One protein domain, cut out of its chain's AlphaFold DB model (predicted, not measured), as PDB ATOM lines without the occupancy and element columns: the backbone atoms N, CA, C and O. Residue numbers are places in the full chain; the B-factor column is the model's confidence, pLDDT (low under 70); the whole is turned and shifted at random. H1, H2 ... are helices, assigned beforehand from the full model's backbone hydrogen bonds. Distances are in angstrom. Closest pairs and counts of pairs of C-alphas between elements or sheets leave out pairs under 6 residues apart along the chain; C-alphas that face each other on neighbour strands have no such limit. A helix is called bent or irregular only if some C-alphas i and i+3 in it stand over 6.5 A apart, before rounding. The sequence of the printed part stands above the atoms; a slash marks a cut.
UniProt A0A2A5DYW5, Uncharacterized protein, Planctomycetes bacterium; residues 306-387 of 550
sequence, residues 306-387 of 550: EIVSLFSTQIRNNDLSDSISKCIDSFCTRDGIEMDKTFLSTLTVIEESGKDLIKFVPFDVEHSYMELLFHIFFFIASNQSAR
ATOM      1  N   GLU A 306      32.925  25.215 -13.035       78.50
ATOM      2  CA  GLU A 306      33.554  26.520 -13.247       78.50
ATOM      3  C   GLU A 306      32.606  27.654 -12.832       78.50
ATOM      4  O   GLU A 306      32.973  28.515 -12.027       78.50
ATOM      5  N   ILE A 307      31.346  27.598 -13.269       74.50
ATOM      6  CA  ILE A 307      30.342  28.613 -12.932       74.50
ATOM      7  C   ILE A 307      30.036  28.624 -11.426       74.50
ATOM      8  O   ILE A 307      29.988  29.697 -10.820       74.50
ATOM      9  N   VAL A 308      29.885  27.463 -10.778       74.06
ATOM     10  CA  VAL A 308      29.669  27.390  -9.320       74.06
ATOM     11  C   VAL A 308      30.834  28.024  -8.560       74.06
ATOM     12  O   VAL A 308      30.607  28.745  -7.583       74.06
ATOM     13  N   SER A 309      32.073  27.804  -9.010       72.62
ATOM     14  CA  SER A 309      33.259  28.392  -8.380       72.62
ATOM     15  C   SER A 309      33.271  29.926  -8.471       72.62
ATOM     16  O   SER A 309      33.611  30.600  -7.495       72.62
ATOM     17  N   LEU A 310      32.814  30.481  -9.598       67.38
ATOM     18  CA  LEU A 310      32.822  31.917  -9.885       67.38
ATOM     19  C   LEU A 310      31.631  32.672  -9.268       67.38
ATOM     20  O   LEU A 310      31.786  33.815  -8.836       67.38
ATOM     21  N   PHE A 311      30.452  32.050  -9.186       60.94
ATOM     22  CA  PHE A 311      29.189  32.727  -8.845       60.94
ATOM     23  C   PHE A 311      28.545  32.266  -7.522       60.94
ATOM     24  O   PHE A 311      27.404  32.630  -7.214       60.94
ATOM     25  N   SER A 312      29.289  31.520  -6.696       57.66
ATOM     26  CA  SER A 312      28.830  30.894  -5.440       57.66
ATOM     27  C   SER A 312      28.039  31.790  -4.468       57.66
ATOM     28  O   SER A 312      27.227  31.277  -3.702       57.66
ATOM     29  N   THR A 313      28.226  33.114  -4.485       52.88
ATOM     30  CA  THR A 313      27.598  34.049  -3.528       52.88
ATOM     31  C   THR A 313      26.260  34.642  -3.980       52.88
ATOM     32  O   THR A 313      25.468  35.045  -3.130       52.88
ATOM     33  N   GLN A 314      25.968  34.691  -5.284       52.28
ATOM     34  CA  GLN A 314      24.680  35.186  -5.802       52.28
ATOM     35  C   GLN A 314      23.669  34.057  -6.041       52.28
ATOM     36  O   GLN A 314      22.465  34.301  -6.017       52.28
ATOM     37  N   ILE A 315      24.157  32.828  -6.224       53.06
ATOM     38  CA  ILE A 315      23.366  31.669  -6.656       53.06
ATOM     39  C   ILE A 315      22.857  30.818  -5.471       53.06
ATOM     40  O   ILE A 315      21.741  30.310  -5.526       53.06
ATOM     41  N   ARG A 316      23.600  30.741  -4.355       52.84
ATOM     42  CA  ARG A 316      23.261  29.952  -3.141       52.84
ATOM     43  C   ARG A 316      22.122  30.497  -2.263       52.84
ATOM     44  O   ARG A 316      21.907  30.008  -1.163       52.84
ATOM     45  N   ASN A 317      21.403  31.531  -2.695       58.12
ATOM     46  CA  ASN A 317      20.302  32.111  -1.910       58.12
ATOM     47  C   ASN A 317      18.916  31.595  -2.347       58.12
ATOM     48  O   ASN A 317      17.914  32.260  -2.088       58.12
ATOM     49  N   ASN A 318      18.846  30.457  -3.047       69.31
ATOM     50  CA  ASN A 318      17.599  29.921  -3.588       69.31
ATOM     51  C   ASN A 318      17.488  28.401  -3.394       69.31
ATOM     52  O   ASN A 318      18.296  27.644  -3.935       69.31
ATOM     53  N   ASP A 319      16.422  27.980  -2.712       75.75
ATOM     54  CA  ASP A 319      16.117  26.586  -2.379       75.75
ATOM     55  C   ASP A 319      16.073  25.660  -3.610       75.75
ATOM     56  O   ASP A 319      16.496  24.507  -3.531       75.75
ATOM     57  N   LEU A 320      15.625  26.159  -4.773       76.62
ATOM     58  CA  LEU A 320      15.586  25.375  -6.014       76.62
ATOM     59  C   LEU A 320      16.986  25.080  -6.562       76.62
ATOM     60  O   LEU A 320      17.279  23.940  -6.915       76.62
ATOM     61  N   SER A 321      17.851  26.097  -6.632       74.81
ATOM     62  CA  SER A 321      19.226  25.925  -7.119       74.81
ATOM     63  C   SER A 321      19.999  24.983  -6.204       74.81
ATOM     64  O   SER A 321      20.734  24.124  -6.686       74.81
ATOM     65  N   ASP A 322      19.805  25.107  -4.892       78.88
ATOM     66  CA  ASP A 322      20.425  24.224  -3.908       78.88
ATOM     67  C   ASP A 322      19.899  22.786  -4.021       78.88
ATOM     68  O   ASP A 322      20.678  21.842  -3.900       78.88
ATOM     69  N   SER A 323      18.601  22.602  -4.283       81.75
ATOM     70  CA  SER A 323      18.005  21.277  -4.490       81.75
ATOM     71  C   SER A 323      18.545  20.594  -5.751       81.75
ATOM     72  O   SER A 323      19.002  19.456  -5.674       81.75
ATOM     73  N   ILE A 324      18.595  21.305  -6.885       79.75
ATOM     74  CA  ILE A 324      19.170  20.775  -8.134       79.75
ATOM     75  C   ILE A 324      20.660  20.466  -7.945       79.75
ATOM     76  O   ILE A 324      21.114  19.387  -8.315       79.75
ATOM     77  N   SER A 325      21.418  21.361  -7.304       80.50
ATOM     78  CA  SER A 325      22.850  21.151  -7.044       80.50
ATOM     79  C   SER A 325      23.104  19.908  -6.184       80.50
ATOM     80  O   SER A 325      24.045  19.165  -6.450       80.50
ATOM     81  N   LYS A 326      22.258  19.654  -5.174       82.69
ATOM     82  CA  LYS A 326      22.318  18.433  -4.351       82.69
ATOM     83  C   LYS A 326      21.981  17.179  -5.151       82.69
ATOM     84  O   LYS A 326      22.630  16.162  -4.950       82.69
ATOM     85  N   CYS A 327      20.995  17.249  -6.046       84.56
ATOM     86  CA  CYS A 327      20.662  16.138  -6.934       84.56
ATOM     87  C   CYS A 327      21.833  15.805  -7.874       84.56
ATOM     88  O   CYS A 327      22.189  14.639  -8.008       84.56
ATOM     89  N   ILE A 328      22.496  16.818  -8.446       85.94
ATOM     90  CA  ILE A 328      23.693  16.625  -9.281       85.94
ATOM     91  C   ILE A 328      24.849  16.032  -8.462       85.94
ATOM     92  O   ILE A 328      25.492  15.098  -8.932       85.94
ATOM     93  N   ASP A 329      25.100  16.524  -7.241       83.56
ATOM     94  CA  ASP A 329      26.138  15.955  -6.362       83.56
ATOM     95  C   ASP A 329      25.844  14.484  -6.044       83.56
ATOM     96  O   ASP A 329      26.714  13.637  -6.218       83.56
ATOM     97  N   SER A 330      24.596  14.162  -5.687       82.12
ATOM     98  CA  SER A 330      24.161  12.791  -5.394       82.12
ATOM     99  C   SER A 330      24.249  11.862  -6.610       82.12
ATOM    100  O   SER A 330      24.641  10.703  -6.474       82.12
ATOM    101  N   PHE A 331      23.952  12.369  -7.812       83.56
ATOM    102  CA  PHE A 331      24.152  11.635  -9.061       83.56
ATOM    103  C   PHE A 331      25.630  11.327  -9.314       83.56
ATOM    104  O   PHE A 331      25.970  10.195  -9.660       83.56
ATOM    105  N   CYS A 332      26.516  12.303  -9.097       79.31
ATOM    106  CA  CYS A 332      27.954  12.098  -9.257       79.31
ATOM    107  C   CYS A 332      28.487  11.081  -8.236       79.31
ATOM    108  O   CYS A 332      29.300  10.240  -8.595       79.31
ATOM    109  N   THR A 333      27.994  11.078  -6.993       72.50
ATOM    110  CA  THR A 333      28.463  10.145  -5.951       72.50
ATOM    111  C   THR A 333      27.863   8.734  -6.030       72.50
ATOM    112  O   THR A 333      28.286   7.871  -5.268       72.50
ATOM    113  N   ARG A 334      26.922   8.470  -6.951       66.75
ATOM    114  CA  ARG A 334      26.404   7.130  -7.315       66.75
ATOM    115  C   ARG A 334      25.777   6.278  -6.197       66.75
ATOM    116  O   ARG A 334      25.613   5.072  -6.384       66.75
ATOM    117  N   ASP A 335      25.323   6.861  -5.091       62.53
ATOM    118  CA  ASP A 335      24.404   6.145  -4.194       62.53
ATOM    119  C   ASP A 335      23.021   6.116  -4.859       62.53
ATOM    120  O   ASP A 335      22.295   7.106  -4.840       62.53
ATOM    121  N   GLY A 336      22.671   4.994  -5.497       66.62
ATOM    122  CA  GLY A 336      21.419   4.864  -6.249       66.62
ATOM    123  C   GLY A 336      20.171   5.198  -5.424       66.62
ATOM    124  O   GLY A 336      19.258   5.838  -5.934       66.62
ATOM    125  N   ILE A 337      20.154   4.857  -4.131       70.69
ATOM    126  CA  ILE A 337      19.004   5.115  -3.253       70.69
ATOM    127  C   ILE A 337      18.952   6.596  -2.861       70.69
ATOM    128  O   ILE A 337      17.878   7.206  -2.830       70.69
ATOM    129  N   GLU A 338      20.103   7.190  -2.540       74.56
ATOM    130  CA  GLU A 338      20.177   8.619  -2.224       74.56
ATOM    131  C   GLU A 338      19.885   9.486  -3.456       74.56
ATOM    132  O   GLU A 338      19.196  10.503  -3.341       74.56
ATOM    133  N   MET A 339      20.315   9.048  -4.639       78.25
ATOM    134  CA  MET A 339      20.048   9.703  -5.915       78.25
ATOM    135  C   MET A 339      18.553   9.730  -6.219       78.25
ATOM    136  O   MET A 339      18.008  10.801  -6.476       78.25
ATOM    137  N   ASP A 340      17.862   8.592  -6.113       76.00
ATOM    138  CA  ASP A 340      16.413   8.517  -6.328       76.00
ATOM    139  C   ASP A 340      15.669   9.452  -5.363       76.00
ATOM    140  O   ASP A 340      14.783  10.219  -5.749       76.00
ATOM    141  N   LYS A 341      16.064   9.439  -4.084       80.62
ATOM    142  CA  LYS A 341      15.446  10.269  -3.046       80.62
ATOM    143  C   LYS A 341      15.685  11.760  -3.273       80.62
ATOM    144  O   LYS A 341      14.755  12.558  -3.117       80.62
ATOM    145  N   THR A 342      16.916  12.152  -3.595       82.88
ATOM    146  CA  THR A 342      17.255  13.554  -3.866       82.88
ATOM    147  C   THR A 342      16.565  14.026  -5.136       82.88
ATOM    148  O   THR A 342      15.928  15.076  -5.095       82.88
ATOM    149  N   PHE A 343      16.553  13.209  -6.191       83.19
ATOM    150  CA  PHE A 343      15.828  13.465  -7.432       83.19
ATOM    151  C   PHE A 343      14.339  13.731  -7.174       83.19
ATOM    152  O   PHE A 343      13.851  14.815  -7.495       83.19
ATOM    153  N   LEU A 344      13.632  12.825  -6.488       79.38
ATOM    154  CA  LEU A 344      12.215  13.000  -6.132       79.38
ATOM    155  C   LEU A 344      11.967  14.259  -5.282       79.38
ATOM    156  O   LEU A 344      10.976  14.975  -5.475       79.38
ATOM    157  N   SER A 345      12.873  14.568  -4.350       82.56
ATOM    158  CA  SER A 345      12.773  15.790  -3.545       82.56
ATOM    159  C   SER A 345      12.933  17.053  -4.397       82.56
ATOM    160  O   SER A 345      12.209  18.027  -4.197       82.56
ATOM    161  N   THR A 346      13.811  17.025  -5.404       83.81
ATOM    162  CA  THR A 346      13.993  18.121  -6.360       83.81
ATOM    163  C   THR A 346      12.767  18.299  -7.247       83.81
ATOM    164  O   THR A 346      12.324  19.434  -7.416       83.81
ATOM    165  N   LEU A 347      12.149  17.210  -7.723       79.50
ATOM    166  CA  LEU A 347      10.881  17.278  -8.463       79.50
ATOM    167  C   LEU A 347       9.782  17.974  -7.647       79.50
ATOM    168  O   LEU A 347       9.072  18.831  -8.169       79.50
ATOM    169  N   THR A 348       9.689  17.668  -6.351       80.38
ATOM    170  CA  THR A 348       8.709  18.300  -5.450       80.38
ATOM    171  C   THR A 348       8.944  19.811  -5.334       80.38
ATOM    172  O   THR A 348       8.011  20.600  -5.465       80.38
ATOM    173  N   VAL A 349      10.205  20.235  -5.167       81.44
ATOM    174  CA  VAL A 349      10.563  21.663  -5.095       81.44
ATOM    175  C   VAL A 349      10.238  22.391  -6.402       81.44
ATOM    176  O   VAL A 349       9.767  23.529  -6.365       81.44
ATOM    177  N   ILE A 350      10.462  21.758  -7.557       78.62
ATOM    178  CA  ILE A 350      10.130  22.322  -8.874       78.62
ATOM    179  C   ILE A 350       8.627  22.597  -8.975       78.62
ATOM    180  O   ILE A 350       8.224  23.702  -9.344       78.62
ATOM    181  N   GLU A 351       7.794  21.626  -8.612       74.50
ATOM    182  CA  GLU A 351       6.339  21.777  -8.664       74.50
ATOM    183  C   GLU A 351       5.830  22.874  -7.725       74.50
ATOM    184  O   GLU A 351       5.026  23.717  -8.132       74.50
ATOM    185  N   GLU A 352       6.323  22.895  -6.484       77.50
ATOM    186  CA  GLU A 352       5.952  23.898  -5.482       77.50
ATOM    187  C   GLU A 352       6.401  25.310  -5.889       77.50
ATOM    188  O   GLU A 352       5.693  26.291  -5.642       77.50
ATOM    189  N   SER A 353       7.537  25.416  -6.584       72.56
ATOM    190  CA  SER A 353       8.096  26.686  -7.065       72.56
ATOM    191  C   SER A 353       7.338  27.282  -8.257       72.56
ATOM    192  O   SER A 353       7.509  28.467  -8.554       72.56
ATOM    193  N   GLY A 354       6.488  26.501  -8.938       67.25
ATOM    194  CA  GLY A 354       5.553  26.896  -9.999       67.25
ATOM    195  C   GLY A 354       5.848  28.220 -10.728       67.25
ATOM    196  O   GLY A 354       6.647  28.286 -11.658       67.25
ATOM    197  N   LYS A 355       5.170  29.309 -10.336       63.22
ATOM    198  CA  LYS A 355       5.262  30.623 -11.014       63.22
ATOM    199  C   LYS A 355       6.593  31.350 -10.811       63.22
ATOM    200  O   LYS A 355       6.918  32.230 -11.612       63.22
ATOM    201  N   ASP A 356       7.334  31.031  -9.757       67.69
ATOM    202  CA  ASP A 356       8.617  31.664  -9.471       67.69
ATOM    203  C   ASP A 356       9.747  31.083 -10.337       67.69
ATOM    204  O   ASP A 356      10.695  31.805 -10.639       67.69
ATOM    205  N   LEU A 357       9.577  29.871 -10.894       69.12
ATOM    206  CA  LEU A 357      10.493  29.265 -11.878       69.12
ATOM    207  C   LEU A 357      10.816  30.194 -13.057       69.12
ATOM    208  O   LEU A 357      11.965  30.303 -13.477       69.12
ATOM    209  N   ILE A 358       9.823  30.935 -13.558       68.88
ATOM    210  CA  ILE A 358       9.998  31.852 -14.697       68.88
ATOM    211  C   ILE A 358      10.946  33.005 -14.350       68.88
ATOM    212  O   ILE A 358      11.669  33.488 -15.221       68.88
ATOM    213  N   LYS A 359      10.942  33.460 -13.089       69.94
ATOM    214  CA  LYS A 359      11.850  34.512 -12.611       69.94
ATOM    215  C   LYS A 359      13.261  33.971 -12.400       69.94
ATOM    216  O   LYS A 359      14.215  34.719 -12.581       69.94
ATOM    217  N   PHE A 360      13.377  32.702 -12.012       66.75
ATOM    218  CA  PHE A 360      14.656  32.050 -11.749       66.75
ATOM    219  C   PHE A 360      15.407  31.665 -13.019       66.75
ATOM    220  O   PHE A 360      16.631  31.696 -13.027       66.75
ATOM    221  N   VAL A 361      14.686  31.355 -14.094       66.00
ATOM    222  CA  VAL A 361      15.267  30.896 -15.359       66.00
ATOM    223  C   VAL A 361      14.884  31.877 -16.455       66.00
ATOM    224  O   VAL A 361      13.989  31.575 -17.240       66.00
ATOM    225  N   PRO A 362      15.446  33.093 -16.508       64.06
ATOM    226  CA  PRO A 362      15.126  34.010 -17.590       64.06
ATOM    227  C   PRO A 362      15.542  33.378 -18.924       64.06
ATOM    228  O   PRO A 362      16.635  32.842 -19.047       64.06
ATOM    229  N   PHE A 363      14.656  33.436 -19.917       61.81
ATOM    230  CA  PHE A 363      14.953  32.991 -21.278       61.81
ATOM    231  C   PHE A 363      15.881  34.026 -21.932       61.81
ATOM    232  O   PHE A 363      15.370  34.948 -22.559       61.81
ATOM    233  N   ASP A 364      17.199  33.972 -21.726       58.59
ATOM    234  CA  ASP A 364      18.178  34.884 -22.345       58.59
ATOM    235  C   ASP A 364      19.401  34.132 -22.887       58.59
ATOM    236  O   ASP A 364      19.882  33.198 -22.264       58.59
ATOM    237  N   VAL A 365      19.880  34.565 -24.059       46.66
ATOM    238  CA  VAL A 365      20.758  33.809 -24.985       46.66
ATOM    239  C   VAL A 365      22.230  33.757 -24.534       46.66
ATOM    240  O   VAL A 365      23.048  33.061 -25.128       46.66
ATOM    241  N   GLU A 366      22.599  34.482 -23.481       51.75
ATOM    242  CA  GLU A 366      23.959  34.463 -22.939       51.75
ATOM    243  C   GLU A 366      24.045  33.422 -21.820       51.75
ATOM    244  O   GLU A 366      23.775  33.744 -20.666       51.75
ATOM    245  N   HIS A 367      24.361  32.179 -22.213       53.97
ATOM    246  CA  HIS A 367      24.701  31.011 -21.382       53.97
ATOM    247  C   HIS A 367      24.309  31.151 -19.912       53.97
ATOM    248  O   HIS A 367      25.143  31.325 -19.018       53.97
ATOM    249  N   SER A 368      23.001  31.100 -19.673       63.66
ATOM    250  CA  SER A 368      22.480  31.127 -18.321       63.66
ATOM    251  C   SER A 368      22.941  29.847 -17.631       63.66
ATOM    252  O   SER A 368      22.612  28.750 -18.072       63.66
ATOM    253  N   TYR A 369      23.674  29.973 -16.525       70.00
ATOM    254  CA  TYR A 369      23.982  28.881 -15.586       70.00
ATOM    255  C   TYR A 369      22.804  27.919 -15.368       70.00
ATOM    256  O   TYR A 369      22.978  26.714 -15.205       70.00
ATOM    257  N   MET A 370      21.589  28.467 -15.385       68.00
ATOM    258  CA  MET A 370      20.365  27.709 -15.219       68.00
ATOM    259  C   MET A 370      20.096  26.769 -16.403       68.00
ATOM    260  O   MET A 370      19.715  25.635 -16.161       68.00
ATOM    261  N   GLU A 371      20.334  27.174 -17.656       71.06
ATOM    262  CA  GLU A 371      20.210  26.280 -18.825       71.06
ATOM    263  C   GLU A 371      21.144  25.075 -18.699       71.06
ATOM    264  O   GLU A 371      20.728  23.946 -18.938       71.06
ATOM    265  N   LEU A 372      22.373  25.305 -18.231       76.88
ATOM    266  CA  LEU A 372      23.338  24.238 -17.986       76.88
ATOM    267  C   LEU A 372      22.883  23.290 -16.868       76.88
ATOM    268  O   LEU A 372      22.932  22.073 -17.033       76.88
ATOM    269  N   LEU A 373      22.392  23.839 -15.752       74.31
ATOM    270  CA  LEU A 373      21.788  23.053 -14.675       74.31
ATOM    271  C   LEU A 373      20.621  22.197 -15.176       74.31
ATOM    272  O   LEU A 373      20.515  21.031 -14.802       74.31
ATOM    273  N   PHE A 374      19.753  22.755 -16.023       73.38
ATOM    274  CA  PHE A 374      18.623  22.013 -16.584       73.38
ATOM    275  C   PHE A 374      19.052  20.967 -17.597       73.38
ATOM    276  O   PHE A 374      18.433  19.912 -17.632       73.38
ATOM    277  N   HIS A 375      20.099  21.221 -18.381       76.50
ATOM    278  CA  HIS A 375      20.661  20.223 -19.283       76.50
ATOM    279  C   HIS A 375      21.186  19.009 -18.503       76.50
ATOM    280  O   HIS A 375      20.812  17.873 -18.788       76.50
ATOM    281  N   ILE A 376      21.967  19.249 -17.446       81.25
ATOM    282  CA  ILE A 376      22.467  18.182 -16.566       81.25
ATOM    283  C   ILE A 376      21.295  17.456 -15.897       81.25
ATOM    284  O   ILE A 376      21.240  16.230 -15.889       81.25
ATOM    285  N   PHE A 377      20.322  18.196 -15.365       80.50
ATOM    286  CA  PHE A 377      19.162  17.592 -14.717       80.50
ATOM    287  C   PHE A 377      18.298  16.780 -15.694       80.50
ATOM    288  O   PHE A 377      17.802  15.719 -15.326       80.50
ATOM    289  N   PHE A 378      18.146  17.229 -16.941       77.31
ATOM    290  CA  PHE A 378      17.460  16.491 -18.003       77.31
ATOM    291  C   PHE A 378      18.133  15.146 -18.272       77.31
ATOM    292  O   PHE A 378      17.448  14.130 -18.392       77.31
ATOM    293  N   PHE A 379      19.464  15.126 -18.316       79.69
ATOM    294  CA  PHE A 379      20.227  13.898 -18.485       79.69
ATOM    295  C   PHE A 379      19.988  12.915 -17.330       79.69
ATOM    296  O   PHE A 379      19.708  11.734 -17.554       79.69
ATOM    297  N   ILE A 380      20.033  13.410 -16.087       79.31
ATOM    298  CA  ILE A 380      19.745  12.612 -14.884       79.31
ATOM    299  C   ILE A 380      18.321  12.055 -14.957       79.31
ATOM    300  O   ILE A 380      18.103  10.861 -14.771       79.31
ATOM    301  N   ALA A 381      17.353  12.907 -15.284       75.00
ATOM    302  CA  ALA A 381      15.956  12.519 -15.365       75.00
ATOM    303  C   ALA A 381      15.699  11.495 -16.483       75.00
ATOM    304  O   ALA A 381      14.925  10.565 -16.291       75.00
ATOM    305  N   SER A 382      16.375  11.610 -17.627       71.81
ATOM    306  CA  SER A 382      16.237  10.656 -18.733       71.81
ATOM    307  C   SER A 382      16.761   9.271 -18.344       71.81
ATOM    308  O   SER A 382      16.034   8.289 -18.499       71.81
ATOM    309  N   ASN A 383      17.941   9.199 -17.711       71.19
ATOM    310  CA  ASN A 383      18.493   7.945 -17.173       71.19
ATOM    311  C   ASN A 383      17.561   7.283 -16.149       71.19
ATOM    312  O   ASN A 383      17.430   6.062 -16.114       71.19
ATOM    313  N   GLN A 384      16.894   8.085 -15.320       70.25
ATOM    314  CA  GLN A 384      15.962   7.581 -14.313       70.25
ATOM    315  C   GLN A 384      14.625   7.154 -14.917       70.25
ATOM    316  O   GLN A 384      13.997   6.220 -14.426       70.25
ATOM    317  N   SER A 385      14.195   7.802 -16.004       63.59
ATOM    318  CA  SER A 385      12.940   7.470 -16.680       63.59
ATOM    319  C   SER A 385      13.012   6.123 -17.394       63.59
ATOM    320  O   SER A 385      12.017   5.413 -17.416       63.59
ATOM    321  N   ALA A 386      14.194   5.724 -17.879       60.81
ATOM    322  CA  ALA A 386      14.423   4.411 -18.486       60.81
ATOM    323  C   ALA A 386      14.187   3.241 -17.510       60.81
ATOM    324  O   ALA A 386      13.918   2.122 -17.933       60.81
ATOM    325  N   ARG A 387      14.252   3.493 -16.195       59.22
ATOM    326  CA  ARG A 387      14.022   2.489 -15.142       59.22
ATOM    327  C   ARG A 387      12.551   2.335 -14.756       59.22
ATOM    328  O   ARG A 387      12.225   1.458 -13.957       59.22
TER     329      ARG A 387
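This is residues 306 to 387 of the 550 residues of an uncharacterized protein of Planctomycetes bacterium (UniProt A0A2A5DYW5). Two helices, H2 and H3, form a helical hairpin, and a third long helix, H4, crosses over one side of it, packing on H2. The short H1 is set off at one end, near the beginning of H4, and H3 turns sharply near its own end. The printed part has 82 residues with four named helices, H1 to H4 in chain order, and no named strand; its class is all helix. It is compact, with a radius of gyration of the C-alphas of 12.8 A, and rounded, spanning 34 by 28 by 22 A.

Find C-alpha 306 at (33.554, 26.520, -13.247), where H1, residues 306 to 315, begins; it is irregular, with C-alphas 310 and 313 8.5 A apart. H2 follows at residues 319 to 333, 20.9 A long. From C-alpha 336 at (21.419, 4.864, -6.249), H3 runs to residue 360, 28.5 A; it is irregular, with C-alphas 352 and 355 8.7 A apart and a kink of 92 degrees near residue 354. H4, residues 369 to 385, covers 24.1 A and ends at (12.940, 7.470, -16.680).

Look first at the hairpin: H2 and H3 touch, closest at C-alphas 330 and 339, 5.2 A, at a shallow tilt of 27 degrees, opposite ways. H4 touches H2 with residues 373 to 380 alone, closest at C-alphas 328 and 377, 7.1 A, at a steep tilt of 53 degrees, the same way. H3 and H4 are close but not clearly touching, with C-alphas 360 and 370 8.0 A apart. H1 is close to but not clearly touching H4, C-alphas 307 and 369 being 6.9 A apart, and it is apart from H3. Every O i to N i+4 pair is within hydrogen-bond range in H2 and H4, against 4 of 6 in H1 and 17 of 21 in H3.

The farthest C-alphas, of Thr 313 and Arg 387, are 36.3 A apart. The printed part has no cut and no long link. Mean pLDDT of the printed part is 71.7; look for values under 70 at, among others, residues 310 to 318 and 354 to 368.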